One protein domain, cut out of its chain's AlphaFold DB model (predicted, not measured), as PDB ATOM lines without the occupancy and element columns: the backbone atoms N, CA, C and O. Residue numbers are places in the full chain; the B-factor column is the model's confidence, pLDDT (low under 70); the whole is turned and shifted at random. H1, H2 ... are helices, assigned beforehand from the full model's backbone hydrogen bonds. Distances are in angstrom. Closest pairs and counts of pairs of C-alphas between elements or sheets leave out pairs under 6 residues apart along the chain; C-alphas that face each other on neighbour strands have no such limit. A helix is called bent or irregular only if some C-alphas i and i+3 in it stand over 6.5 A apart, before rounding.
ATOM      1  N   SER A   2       6.581  36.603 -10.679       44.91
ATOM      2  CA  SER A   2       5.474  36.028  -9.885       44.91
ATOM      3  C   SER A   2       4.208  36.903  -9.844       44.91
ATOM      4  O   SER A   2       3.110  36.362  -9.813       44.91
ATOM      5  N   ASN A   3       4.333  38.235  -9.922       43.69
ATOM      6  CA  ASN A   3       3.171  39.139  -9.893       43.69
ATOM      7  C   ASN A   3       2.365  39.189 -11.206       43.69
ATOM      8  O   ASN A   3       1.148  39.294 -11.142       43.69
ATOM      9  N   GLU A   4       3.001  39.053 -12.374       45.69
ATOM     10  CA  GLU A   4       2.300  39.078 -13.676       45.69
ATOM     11  C   GLU A   4       1.447  37.829 -13.923       45.69
ATOM     12  O   GLU A   4       0.402  37.898 -14.567       45.69
ATOM     13  N   ARG A   5       1.858  36.673 -13.379       60.47
ATOM     14  CA  ARG A   5       1.031  35.459 -13.431       60.47
ATOM     15  C   ARG A   5      -0.234  35.604 -12.591       60.47
ATOM     16  O   ARG A   5      -1.281  35.125 -13.007       60.47
ATOM     17  N   ASN A   6      -0.156  36.300 -11.457       59.53
ATOM     18  CA  ASN A   6      -1.312  36.505 -10.588       59.53
ATOM     19  C   ASN A   6      -2.324  37.489 -11.191       59.53
ATOM     20  O   ASN A   6      -3.521  37.260 -11.061       59.53
ATOM     21  N   THR A   7      -1.882  38.543 -11.886       59.44
ATOM     22  CA  THR A   7      -2.803  39.477 -12.561       59.44
ATOM     23  C   THR A   7      -3.512  38.825 -13.747       59.44
ATOM     24  O   THR A   7      -4.731  38.935 -13.845       59.44
ATOM     25  N   MET A   8      -2.800  38.055 -14.580       67.19
ATOM     26  CA  MET A   8      -3.430  37.309 -15.682       67.19
ATOM     27  C   MET A   8      -4.443  36.263 -15.197       67.19
ATOM     28  O   MET A   8      -5.466  36.050 -15.848       67.19
ATOM     29  N   ASP A   9      -4.185  35.614 -14.060       76.19
ATOM     30  CA  ASP A   9      -5.108  34.620 -13.502       76.19
ATOM     31  C   ASP A   9      -6.372  35.275 -12.912       76.19
ATOM     32  O   ASP A   9      -7.470  34.726 -13.027       76.19
ATOM     33  N   ILE A  10      -6.247  36.485 -12.351       71.12
ATOM     34  CA  ILE A  10      -7.388  37.292 -11.895       71.12
ATOM     35  C   ILE A  10      -8.216  37.776 -13.089       71.12
ATOM     36  O   ILE A  10      -9.432  37.588 -13.085       71.12
ATOM     37  N   ASP A  11      -7.596  38.321 -14.136       70.25
ATOM     38  CA  ASP A  11      -8.320  38.797 -15.323       70.25
ATOM     39  C   ASP A  11      -9.064  37.656 -16.027       70.25
ATOM     40  O   ASP A  11     -10.229  37.801 -16.407       70.25
ATOM     41  N   ARG A  12      -8.442  36.473 -16.112       84.69
ATOM     42  CA  ARG A  12      -9.081  35.271 -16.659       84.69
ATOM     43  C   ARG A  12     -10.275  34.819 -15.815       84.69
ATOM     44  O   ARG A  12     -11.324  34.498 -16.371       84.69
ATOM     45  N   LYS A  13     -10.146  34.811 -14.483       81.00
ATOM     46  CA  LYS A  13     -11.259  34.474 -13.575       81.00
ATOM     47  C   LYS A  13     -12.396  35.487 -13.667       81.00
ATOM     48  O   LYS A  13     -13.555  35.088 -13.713       81.00
ATOM     49  N   THR A  14     -12.070  36.772 -13.775       75.38
ATOM     50  CA  THR A  14     -13.057  37.853 -13.908       75.38
ATOM     51  C   THR A  14     -13.805  37.759 -15.240       75.38
ATOM     52  O   THR A  14     -15.025  37.908 -15.278       75.38
ATOM     53  N   GLY A  15     -13.098  37.432 -16.329       83.25
ATOM     54  CA  GLY A  15     -13.707  37.165 -17.635       83.25
ATOM     55  C   GLY A  15     -14.667  35.972 -17.613       83.25
ATOM     56  O   GLY A  15     -15.770  36.063 -18.148       83.25
ATOM     57  N   ASN A  16     -14.292  34.882 -16.937       80.75
ATOM     58  CA  ASN A  16     -15.156  33.709 -16.789       80.75
ATOM     59  C   ASN A  16     -16.428  34.021 -15.985       80.75
ATOM     60  O   ASN A  16     -17.519  33.688 -16.439       80.75
ATOM     61  N   LEU A  17     -16.302  34.724 -14.852       75.31
ATOM     62  CA  LEU A  17     -17.451  35.152 -14.041       75.31
ATOM     63  C   LEU A  17     -18.404  36.061 -14.826       75.31
ATOM     64  O   LEU A  17     -19.618  35.911 -14.733       75.31
ATOM     65  N   LYS A  18     -17.872  36.981 -15.638       79.81
ATOM     66  CA  LYS A  18     -18.698  37.872 -16.462       79.81
ATOM     67  C   LYS A  18     -19.526  37.101 -17.494       79.81
ATOM     68  O   LYS A  18     -20.696  37.420 -17.686       79.81
ATOM     69  N   ASN A  19     -18.936  36.084 -18.123       80.62
ATOM     70  CA  ASN A  19     -19.645  35.224 -19.072       80.62
ATOM     71  C   ASN A  19     -20.739  34.392 -18.387       80.62
ATOM     72  O   ASN A  19     -21.819  34.228 -18.949       80.62
ATOM     73  N   GLU A  20     -20.482  33.906 -17.172       79.88
ATOM     74  CA  GLU A  20     -21.448  33.128 -16.387       79.88
ATOM     75  C   GLU A  20     -22.646  33.986 -15.946       79.88
ATOM     76  O   GLU A  20     -23.795  33.580 -16.114       79.88
ATOM     77  N   VAL A  21     -22.402  35.226 -15.499       77.62
ATOM     78  CA  VAL A  21     -23.469  36.198 -15.197       77.62
ATOM     79  C   VAL A  21     -24.312  36.490 -16.442       77.62
ATOM     80  O   VAL A  21     -25.538  36.449 -16.374       77.62
ATOM     81  N   GLN A  22     -23.679  36.702 -17.600       78.62
ATOM     82  CA  GLN A  22     -24.399  36.942 -18.856       78.62
ATOM     83  C   GLN A  22     -25.266  35.750 -19.292       78.62
ATOM     84  O   GLN A  22     -26.359  35.946 -19.827       78.62
ATOM     85  N   GLN A  23     -24.796  34.518 -19.078       80.06
ATOM     86  CA  GLN A  23     -25.590  33.318 -19.350       80.06
ATOM     87  C   GLN A  23     -26.784  33.198 -18.400       80.06
ATOM     88  O   GLN A  23     -27.886  32.895 -18.859       80.06
ATOM     89  N   ASN A  24     -26.595  33.492 -17.112       80.88
ATOM     90  CA  ASN A  24     -27.670  33.445 -16.123       80.88
ATOM     91  C   ASN A  24     -28.743  34.513 -16.381       80.88
ATOM     92  O   ASN A  24     -29.931  34.201 -16.313       80.88
ATOM     93  N   ASP A  25     -28.353  35.731 -16.765       77.62
ATOM     94  CA  ASP A  25     -29.300  36.789 -17.146       77.62
ATOM     95  C   ASP A  25     -30.138  36.389 -18.366       77.62
ATOM     96  O   ASP A  25     -31.353  36.603 -18.398       77.62
ATOM     97  N   LYS A  26     -29.509  35.751 -19.363       84.06
ATOM     98  CA  LYS A  26     -30.215  35.233 -20.539       84.06
ATOM     99  C   LYS A  26     -31.240  34.163 -20.147       84.06
ATOM    100  O   LYS A  26     -32.375  34.214 -20.615       84.06
ATOM    101  N   LEU A  27     -30.858  33.238 -19.268       83.12
ATOM    102  CA  LEU A  27     -31.716  32.143 -18.812       83.12
ATOM    103  C   LEU A  27     -32.893  32.650 -17.960       83.12
ATOM    104  O   LEU A  27     -34.023  32.196 -18.125       83.12
ATOM    105  N   LEU A  28     -32.665  33.652 -17.103       76.94
ATOM    106  CA  LEU A  28     -33.727  34.320 -16.343       76.94
ATOM    107  C   LEU A  28     -34.727  35.040 -17.255       76.94
ATOM    108  O   LEU A  28     -35.933  35.000 -17.000       76.94
ATOM    109  N   HIS A  29     -34.249  35.678 -18.326       79.31
ATOM    110  CA  HIS A  29     -35.121  36.344 -19.290       79.31
ATOM    111  C   HIS A  29     -35.984  35.342 -20.077       79.31
ATOM    112  O   HIS A  29     -37.150  35.626 -20.355       79.31
ATOM    113  N   GLU A  30     -35.440  34.169 -20.405       82.44
ATOM    114  CA  GLU A  30     -36.159  33.083 -21.084       82.44
ATOM    115  C   GLU A  30     -37.272  32.514 -20.184       82.44
ATOM    116  O   GLU A  30     -38.442  32.538 -20.561       82.44
ATOM    117  N   ILE A  31     -36.954  32.187 -18.923       82.00
ATOM    118  CA  ILE A  31     -37.944  31.725 -17.928       82.00
ATOM    119  C   ILE A  31     -39.038  32.779 -17.682       82.00
ATOM    120  O   ILE A  31     -40.215  32.447 -17.522       82.00
ATOM    121  N   SER A  32     -38.676  34.066 -17.644       84.19
ATOM    122  CA  SER A  32     -39.648  35.157 -17.490       84.19
ATOM    123  C   SER A  32     -40.616  35.242 -18.673       84.19
ATOM    124  O   SER A  32     -41.798  35.540 -18.473       84.19
ATOM    125  N   SER A  33     -40.133  34.975 -19.890       84.25
ATOM    126  CA  SER A  33     -40.960  34.920 -21.098       84.25
ATOM    127  C   SER A  33     -41.948  33.757 -21.033       84.25
ATOM    128  O   SER A  33     -43.153  33.981 -21.145       84.25
ATOM    129  N   ASP A  34     -41.471  32.550 -20.720       84.25
ATOM    130  CA  ASP A  34     -42.313  31.350 -20.626       84.25
ATOM    131  C   ASP A  34     -43.428  31.511 -19.578       84.25
ATOM    132  O   ASP A  34     -44.585  31.146 -19.799       84.25
ATOM    133  N   LEU A  35     -43.117  32.132 -18.435       78.94
ATOM    134  CA  LEU A  35     -44.111  32.424 -17.399       78.94
ATOM    135  C   LEU A  35     -45.185  33.417 -17.864       78.94
ATOM    136  O   LEU A  35     -46.342  33.303 -17.442       78.94
ATOM    137  N   LYS A  36     -44.839  34.388 -18.721       82.31
ATOM    138  CA  LYS A  36     -45.823  35.313 -19.309       82.31
ATOM    139  C   LYS A  36     -46.758  34.580 -20.265       82.31
ATOM    140  O   LYS A  36     -47.966  34.807 -20.187       82.31
ATOM    141  N   ASP A  37     -46.232  33.671 -21.077       80.75
ATOM    142  CA  ASP A  37     -47.025  32.893 -22.033       80.75
ATOM    143  C   ASP A  37     -47.980  31.922 -21.325       80.75
ATOM    144  O   ASP A  37     -49.167  31.856 -21.655       80.75
ATOM    145  N   ILE A  38     -47.516  31.252 -20.264       79.88
ATOM    146  CA  ILE A  38     -48.368  30.401 -19.416       79.88
ATOM    147  C   ILE A  38     -49.485  31.229 -18.768       79.88
ATOM    148  O   ILE A  38     -50.649  30.816 -18.761       79.88
ATOM    149  N   LYS A  39     -49.163  32.420 -18.244       80.25
ATOM    150  CA  LYS A  39     -50.158  33.315 -17.638       80.25
ATOM    151  C   LYS A  39     -51.196  33.783 -18.661       80.25
ATOM    152  O   LYS A  39     -52.385  33.806 -18.342       80.25
ATOM    153  N   LEU A  40     -50.768  34.123 -19.877       79.75
ATOM    154  CA  LEU A  40     -51.655  34.510 -20.973       79.75
ATOM    155  C   LEU A  40     -52.604  33.360 -21.340       79.75
ATOM    156  O   LEU A  40     -53.817  33.558 -21.406       79.75
ATOM    157  N   TYR A  41     -52.069  32.147 -21.497       77.00
ATOM    158  CA  TYR A  41     -52.851  30.951 -21.806       77.00
ATOM    159  C   TYR A  41     -53.910  30.652 -20.732       77.00
ATOM    160  O   TYR A  41     -55.067  30.367 -21.052       77.00
ATOM    161  N   LEU A  42     -53.545  30.768 -19.450       73.44
ATOM    162  CA  LEU A  42     -54.484  30.599 -18.340       73.44
ATOM    163  C   LEU A  42     -55.576  31.678 -18.346       73.44
ATOM    164  O   LEU A  42     -56.745  31.342 -18.166       73.44
ATOM    165  N   SER A  43     -55.219  32.938 -18.623       73.44
ATOM    166  CA  SER A  43     -56.165  34.061 -18.662       73.44
ATOM    167  C   SER A  43     -57.203  33.925 -19.782       73.44
ATOM    168  O   SER A  43     -58.386  34.182 -19.553       73.44
ATOM    169  N   ILE A  44     -56.784  33.476 -20.974       73.56
ATOM    170  CA  ILE A  44     -57.682  33.202 -22.112       73.56
ATOM    171  C   ILE A  44     -58.660  32.074 -21.758       73.56
ATOM    172  O   ILE A  44     -59.847  32.139 -22.070       73.56
ATOM    173  N   LYS A  45     -58.182  31.047 -21.052       67.50
ATOM    174  CA  LYS A  45     -58.986  29.879 -20.678       67.50
ATOM    175  C   LYS A  45     -60.030  30.181 -19.596       67.50
ATOM    176  O   LYS A  45     -61.076  29.539 -19.583       67.50
ATOM    177  N   THR A  46     -59.777  31.155 -18.720       66.38
ATOM    178  CA  THR A  46     -60.732  31.616 -17.694       66.38
ATOM    179  C   THR A  46     -61.818  32.560 -18.217       66.38
ATOM    180  O   THR A  46     -62.798  32.775 -17.514       66.38
ATOM    181  N   ILE A  69     -60.967  12.556 -23.477       62.28
ATOM    182  CA  ILE A  69     -60.464  13.937 -23.604       62.28
ATOM    183  C   ILE A  69     -60.341  14.610 -22.226       62.28
ATOM    184  O   ILE A  69     -59.350  15.285 -21.947       62.28
ATOM    185  N   TYR A  70     -61.308  14.409 -21.318       66.50
ATOM    186  CA  TYR A  70     -61.199  14.917 -19.940       66.50
ATOM    187  C   TYR A  70     -60.097  14.208 -19.135       66.50
ATOM    188  O   TYR A  70     -59.412  14.860 -18.343       66.50
ATOM    189  N   ARG A  71     -59.873  12.901 -19.344       72.75
ATOM    190  CA  ARG A  71     -58.757  12.168 -18.718       72.75
ATOM    191  C   ARG A  71     -57.399  12.653 -19.214       72.75
ATOM    192  O   ARG A  71     -56.533  12.906 -18.381       72.75
ATOM    193  N   GLU A  72     -57.229  12.818 -20.522       75.19
ATOM    194  CA  GLU A  72     -56.004  13.348 -21.133       75.19
ATOM    195  C   GLU A  72     -55.717  14.768 -20.647       75.19
ATOM    196  O   GLU A  72     -54.603  15.084 -20.230       75.19
ATOM    197  N   ARG A  73     -56.748  15.617 -20.586       74.06
ATOM    198  CA  ARG A  73     -56.619  16.991 -20.092       74.06
ATOM    199  C   ARG A  73     -56.236  17.039 -18.614       74.06
ATOM    200  O   ARG A  73     -55.380  17.835 -18.241       74.06
ATOM    201  N   ASN A  74     -56.808  16.169 -17.782       77.56
ATOM    202  CA  ASN A  74     -56.441  16.055 -16.367       77.56
ATOM    203  C   ASN A  74     -55.051  15.433 -16.164       77.56
ATOM    204  O   ASN A  74     -54.384  15.730 -15.174       77.56
ATOM    205  N   ALA A  75     -54.591  14.566 -17.068       81.19
ATOM    206  CA  ALA A  75     -53.212  14.086 -17.068       81.19
ATOM    207  C   ALA A  75     -52.236  15.217 -17.436       81.19
ATOM    208  O   ALA A  75     -51.231  15.397 -16.755       81.19
ATOM    209  N   HIS A  76     -52.577  16.036 -18.434       79.69
ATOM    210  CA  HIS A  76     -51.768  17.180 -18.852       79.69
ATOM    211  C   HIS A  76     -51.698  18.283 -17.785       79.69
ATOM    212  O   HIS A  76     -50.623  18.819 -17.535       79.69
ATOM    213  N   ILE A  77     -52.810  18.584 -17.101       81.38
ATOM    214  CA  ILE A  77     -52.824  19.530 -15.970       81.38
ATOM    215  C   ILE A  77     -51.894  19.044 -14.855       81.38
ATOM    216  O   ILE A  77     -51.055  19.811 -14.401       81.38
ATOM    217  N   ARG A  78     -51.960  17.759 -14.483       87.19
ATOM    218  CA  ARG A  78     -51.058  17.188 -13.469       87.19
ATOM    219  C   ARG A  78     -49.589  17.215 -13.894       87.19
ATOM    220  O   ARG A  78     -48.718  17.486 -13.071       87.19
ATOM    221  N   ALA A  79     -49.302  16.977 -15.175       85.06
ATOM    222  CA  ALA A  79     -47.949  17.106 -15.713       85.06
ATOM    223  C   ALA A  79     -47.436  18.556 -15.628       85.06
ATOM    224  O   ALA A  79     -46.301  18.775 -15.212       85.06
ATOM    225  N   LEU A  80     -48.282  19.544 -15.948       81.25
ATOM    226  CA  LEU A  80     -47.954  20.968 -15.818       81.25
ATOM    227  C   LEU A  80     -47.769  21.396 -14.358       81.25
ATOM    228  O   LEU A  80     -46.841  22.145 -14.069       81.25
ATOM    229  N   GLU A  81     -48.600  20.912 -13.435       88.19
ATOM    230  CA  GLU A  81     -48.448  21.163 -11.993       88.19
ATOM    231  C   GLU A  81     -47.114  20.618 -11.474       88.19
ATOM    232  O   GLU A  81     -46.402  21.311 -10.750       88.19
ATOM    233  N   THR A  82     -46.735  19.413 -11.910       92.31
ATOM    234  CA  THR A  82     -45.450  18.798 -11.547       92.31
ATOM    235  C   THR A  82     -44.275  19.598 -12.118       92.31
ATOM    236  O   THR A  82     -43.336  19.915 -11.394       92.31
ATOM    237  N   ALA A  83     -44.349  19.999 -13.393       88.44
ATOM    238  CA  ALA A  83     -43.317  20.815 -14.034       88.44
ATOM    239  C   ALA A  83     -43.178  22.204 -13.386       88.44
ATOM    240  O   ALA A  83     -42.069  22.726 -13.263       88.44
ATOM    241  N   LEU A  84     -44.291  22.800 -12.946       84.94
ATOM    242  CA  LEU A  84     -44.301  24.085 -12.253       84.94
ATOM    243  C   LEU A  84     -43.662  23.975 -10.865       84.94
ATOM    244  O   LEU A  84     -42.915  24.869 -10.466       84.94
ATOM    245  N   GLU A  85     -43.907  22.878 -10.149       92.31
ATOM    246  CA  GLU A  85     -43.275  22.628  -8.855       92.31
ATOM    247  C   GLU A  85     -41.766  22.363  -8.998       92.31
ATOM    248  O   GLU A  85     -40.962  22.941  -8.262       92.31
ATOM    249  N   ASP A  86     -41.352  21.607 -10.019       92.00
ATOM    250  CA  ASP A  86     -39.936  21.425 -10.355       92.00
ATOM    251  C   ASP A  86     -39.256  22.752 -10.731       92.00
ATOM    252  O   ASP A  86     -38.138  23.033 -10.286       92.00
ATOM    253  N   ALA A  87     -39.926  23.609 -11.509       86.62
ATOM    254  CA  ALA A  87     -39.417  24.933 -11.862       86.62
ATOM    255  C   ALA A  87     -39.272  25.839 -10.628       86.62
ATOM    256  O   ALA A  87     -38.257  26.522 -10.481       86.62
ATOM    257  N   ARG A  88     -40.240  25.807  -9.701       89.81
ATOM    258  CA  ARG A  88     -40.150  26.521  -8.414       89.81
ATOM    259  C   ARG A  88     -38.977  26.035  -7.579       89.81
ATOM    260  O   ARG A  88     -38.257  26.857  -7.010       89.81
ATOM    261  N   LYS A  89     -38.752  24.722  -7.533       93.44
ATOM    262  CA  LYS A  89     -37.619  24.136  -6.818       93.44
ATOM    263  C   LYS A  89     -36.286  24.600  -7.410       93.44
ATOM    264  O   LYS A  89     -35.437  25.075  -6.660       93.44
ATOM    265  N   ARG A  90     -36.135  24.557  -8.740       90.56
ATOM    266  CA  ARG A  90     -34.938  25.066  -9.438       90.56
ATOM    267  C   ARG A  90     -34.715  26.554  -9.189       90.56
ATOM    268  O   ARG A  90     -33.599  26.953  -8.884       90.56
ATOM    269  N   LEU A  91     -35.771  27.368  -9.246       89.62
ATOM    270  CA  LEU A  91     -35.678  28.798  -8.943       89.62
ATOM    271  C   LEU A  91     -35.232  29.040  -7.492       89.62
ATOM    272  O   LEU A  91     -34.429  29.934  -7.233       89.62
ATOM    273  N   GLY A  92     -35.713  28.228  -6.548       92.12
ATOM    274  CA  GLY A  92     -35.267  28.265  -5.156       92.12
ATOM    275  C   GLY A  92     -33.791  27.890  -4.988       92.12
ATOM    276  O   GLY A  92     -33.085  28.524  -4.204       92.12
ATOM    277  N   GLU A  93     -33.308  26.894  -5.730       93.50
ATOM    278  CA  GLU A  93     -31.895  26.493  -5.743       93.50
ATOM    279  C   GLU A  93     -30.996  27.581  -6.350       93.50
ATOM    280  O   GLU A  93     -29.985  27.939  -5.745       93.50
ATOM    281  N   GLU A  94     -31.386  28.166  -7.484       89.31
ATOM    282  CA  GLU A  94     -30.648  29.268  -8.116       89.31
ATOM    283  C   GLU A  94     -30.642  30.531  -7.250       89.31
ATOM    284  O   GLU A  94     -29.598  31.154  -7.076       89.31
ATOM    285  N   SER A  95     -31.764  30.869  -6.609       88.19
ATOM    286  CA  SER A  95     -31.830  32.006  -5.683       88.19
ATOM    287  C   SER A  95     -30.827  31.858  -4.529       88.19
ATOM    288  O   SER A  95     -30.090  32.793  -4.223       88.19
ATOM    289  N   ARG A  96     -30.687  30.647  -3.965       94.44
ATOM    290  CA  ARG A  96     -29.666  30.359  -2.938       94.44
ATOM    291  C   ARG A  96     -28.238  30.505  -3.469       94.44
ATOM    292  O   ARG A  96     -27.375  31.014  -2.749       94.44
ATOM    293  N   LYS A  97     -27.969  30.077  -4.710       94.00
ATOM    294  CA  LYS A  97     -26.651  30.261  -5.347       94.00
ATOM    295  C   LYS A  97     -26.331  31.740  -5.539       94.00
ATOM    296  O   LYS A  97     -25.228  32.156  -5.204       94.00
ATOM    297  N   VAL A  98     -27.297  32.535  -6.004       89.88
ATOM    298  CA  VAL A  98     -27.138  33.987  -6.175       89.88
ATOM    299  C   VAL A  98     -26.813  34.659  -4.843       89.88
ATOM    300  O   VAL A  98     -25.861  35.433  -4.785       89.88
ATOM    301  N   THR A  99     -27.521  34.322  -3.761       90.50
ATOM    302  CA  THR A  99     -27.207  34.857  -2.423       90.50
ATOM    303  C   THR A  99     -25.791  34.472  -1.983       90.50
ATOM    304  O   THR A  99     -25.031  35.321  -1.532       90.50
ATOM    305  N   THR A 100     -25.390  33.217  -2.207       94.75
ATOM    306  CA  THR A 100     -24.037  32.740  -1.867       94.75
ATOM    307  C   THR A 100     -22.951  33.485  -2.655       94.75
ATOM    308  O   THR A 100     -21.918  33.850  -2.097       94.75
ATOM    309  N   LEU A 101     -23.171  33.735  -3.948       91.75
ATOM    310  CA  LEU A 101     -22.244  34.502  -4.785       91.75
ATOM    311  C   LEU A 101     -22.178  35.975  -4.364       91.75
ATOM    312  O   LEU A 101     -21.091  36.548  -4.343       91.75
ATOM    313  N   GLN A 102     -23.305  36.583  -3.985       90.75
ATOM    314  CA  GLN A 102     -23.330  37.946  -3.443       90.75
ATOM    315  C   GLN A 102     -22.512  38.056  -2.153       90.75
ATOM    316  O   GLN A 102     -21.697  38.971  -2.030       90.75
ATOM    317  N   ASP A 103     -22.654  37.097  -1.236       92.75
ATOM    318  CA  ASP A 103     -21.860  37.056  -0.004       92.75
ATOM    319  C   ASP A 103     -20.357  36.913  -0.302       92.75
ATOM    320  O   ASP A 103     -19.529  37.591   0.312       92.75
ATOM    321  N   GLN A 104     -19.991  36.093  -1.294       93.12
ATOM    322  CA  GLN A 104     -18.601  35.959  -1.741       93.12
ATOM    323  C   GLN A 104     -18.047  37.256  -2.342       93.12
ATOM    324  O   GLN A 104     -16.896  37.599  -2.073       93.12
ATOM    325  N   ILE A 105     -18.839  37.990  -3.130       90.19
ATOM    326  CA  ILE A 105     -18.435  39.289  -3.690       90.19
ATOM    327  C   ILE A 105     -18.192  40.296  -2.565       90.19
ATOM    328  O   ILE A 105     -17.136  40.924  -2.531       90.19
ATOM    329  N   ILE A 106     -19.116  40.393  -1.603       92.88
ATOM    330  CA  ILE A 106     -18.980  41.293  -0.448       92.88
ATOM    331  C   ILE A 106     -17.699  40.977   0.335       92.88
ATOM    332  O   ILE A 106     -16.972  41.889   0.736       92.88
ATOM    333  N   GLU A 107     -17.394  39.695   0.540       94.38
ATOM    334  CA  GLU A 107     -16.179  39.289   1.244       94.38
ATOM    335  C   GLU A 107     -14.909  39.610   0.442       94.38
ATOM    336  O   GLU A 107     -13.940  40.141   0.990       94.38
ATOM    337  N   LYS A 108     -14.923  39.390  -0.876       92.56
ATOM    338  CA  LYS A 108     -13.800  39.747  -1.754       92.56
ATOM    339  C   LYS A 108     -13.569  41.255  -1.816       92.56
ATOM    340  O   LYS A 108     -12.417  41.689  -1.780       92.56
ATOM    341  N   ASP A 109     -14.621  42.063  -1.817       88.88
ATOM    342  CA  ASP A 109     -14.508  43.521  -1.756       88.88
ATOM    343  C   ASP A 109     -13.904  43.990  -0.427       88.88
ATOM    344  O   ASP A 109     -13.062  44.898  -0.403       88.88
ATOM    345  N   ARG A 110     -14.257  43.334   0.689       91.19
ATOM    346  CA  ARG A 110     -13.616  43.580   1.989       91.19
ATOM    347  C   ARG A 110     -12.136  43.209   1.975       91.19
ATOM    348  O   ARG A 110     -11.330  43.997   2.478       91.19
ATOM    349  N   GLU A 111     -11.764  42.070   1.387       91.62
ATOM    350  CA  GLU A 111     -10.360  41.676   1.205       91.62
ATOM    351  C   GLU A 111      -9.598  42.715   0.373       91.62
ATOM    352  O   GLU A 111      -8.552  43.196   0.806       91.62
ATOM    353  N   VAL A 112     -10.134  43.138  -0.776       86.06
ATOM    354  CA  VAL A 112      -9.523  44.167  -1.637       86.06
ATOM    355  C   VAL A 112      -9.362  45.491  -0.890       86.06
ATOM    356  O   VAL A 112      -8.295  46.111  -0.944       86.06
ATOM    357  N   ALA A 113     -10.378  45.928  -0.145       83.50
ATOM    358  CA  ALA A 113     -10.292  47.127   0.684       83.50
ATOM    359  C   ALA A 113      -9.244  46.984   1.802       83.50
ATOM    360  O   ALA A 113      -8.581  47.960   2.170       83.50
ATOM    361  N   ASN A 114      -9.063  45.781   2.352       87.69
ATOM    362  CA  ASN A 114      -8.015  45.501   3.327       87.69
ATOM    363  C   ASN A 114      -6.621  45.527   2.685       87.69
ATOM    364  O   ASN A 114      -5.739  46.207   3.205       87.69
ATOM    365  N   TYR A 115      -6.431  44.907   1.517       78.94
ATOM    366  CA  TYR A 115      -5.171  44.970   0.774       78.94
ATOM    367  C   TYR A 115      -4.809  46.401   0.384       78.94
ATOM    368  O   TYR A 115      -3.669  46.807   0.589       78.94
ATOM    369  N   LYS A 116      -5.770  47.212  -0.075       71.88
ATOM    370  CA  LYS A 116      -5.548  48.646  -0.327       71.88
ATOM    371  C   LYS A 116      -5.081  49.372   0.937       71.88
ATOM    372  O   LYS A 116      -4.091  50.097   0.896       71.88
ATOM    373  N   ARG A 117      -5.730  49.130   2.084       75.31
ATOM    374  CA  ARG A 117      -5.299  49.692   3.377       75.31
ATOM    375  C   ARG A 117      -3.911  49.204   3.789       75.31
ATOM    376  O   ARG A 117      -3.132  50.004   4.296       75.31
ATOM    377  N   MET A 118      -3.581  47.933   3.567       70.38
ATOM    378  CA  MET A 118      -2.255  47.378   3.844       70.38
ATOM    379  C   MET A 118      -1.179  47.964   2.928       70.38
ATOM    380  O   MET A 118      -0.111  48.300   3.422       70.38
ATOM    381  N   ILE A 119      -1.453  48.153   1.637       65.00
ATOM    382  CA  ILE A 119      -0.542  48.801   0.681       65.00
ATOM    383  C   ILE A 119      -0.247  50.233   1.141       65.00
ATOM    384  O   ILE A 119       0.920  50.591   1.306       65.00
ATOM    385  N   VAL A 120      -1.287  50.996   1.487       64.62
ATOM    386  CA  VAL A 120      -1.149  52.348   2.049       64.62
ATOM    387  C   VAL A 120      -0.354  52.337   3.365       64.62
ATOM    388  O   VAL A 120       0.561  53.141   3.526       64.62
ATOM    389  N   ARG A 121      -0.643  51.405   4.289       61.06
ATOM    390  CA  ARG A 121       0.080  51.254   5.572       61.06
ATOM    391  C   ARG A 121       1.532  50.806   5.402       61.06
ATOM    392  O   ARG A 121       2.374  51.204   6.194       61.06
ATOM    393  N   SER A 122       1.829  50.006   4.380       55.88
ATOM    394  CA  SER A 122       3.182  49.526   4.075       55.88
ATOM    395  C   SER A 122       4.086  50.606   3.477       55.88
ATOM    396  O   SER A 122       5.251  50.342   3.193       55.88
ATOM    397  N   GLY A 123       3.561  51.813   3.232       48.56
ATOM    398  CA  GLY A 123       4.317  52.897   2.615       48.56
ATOM    399  C   GLY A 123       4.616  52.675   1.129       48.56
ATOM    400  O   GLY A 123       5.275  53.521   0.523       48.56
TER     401      GLY A 123
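This is residues 2 to 46 and 69 to 123 of the 596 residues of an uncharacterized protein of Xylaria multiplex (UniProt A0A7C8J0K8). Two very long helices, H2 and H1, pass each other near their middles as a slender X, running in opposite senses with a gap between them, and the ends of both stick out free. Together they make a rod whose length comes from the helices themselves, with no further part packed around them. The printed part has 100 residues with two named helices, H1 then H2 along the chain, and no named strand; the class is all helix. The whole is extended, with a radius of gyration of the C-alphas of 22.7 A, and the C-alphas span 79 by 21 by 20 A.

The longest helix is H2, residues 69 to 121, 76.9 A from first to last C-alpha. It begins with C-alpha 69 at (-60.464, 13.937, -23.604) and ends with C-alpha 121 at (0.080, 51.254, 5.572). H1, residues 2 to 46, measures 66.8 A from C-alpha 2 at (5.474, 36.028, -9.885) to C-alpha 46 at (-60.732, 31.616, -17.694).

H2 and H1 are near each other: no pair of their C-alphas is within 8 A, but 7 pairs are within 10 A. In H2, residues 69 to 83 and 99 to 121 stand free. In H1, residues 2 to 20 and 36 to 46 stand free. Neither helix is bent or irregular. Every O i to N i+4 pair of H2 is within hydrogen-bond range; in H1, 40 of 41 are.

The C-alphas of Ile 69 and Gly 123, the two farthest apart, are 80.0 A apart. Residues 47 to 68 are not printed; the link from H1 to H2 runs across this cut, where C-alphas 46 and 69 are 18.6 A apart. The mean pLDDT of the printed part is 79.7, and it is under 70 at residues 2 to 8, 45 to 46, 69 to 70 and 119 to 123.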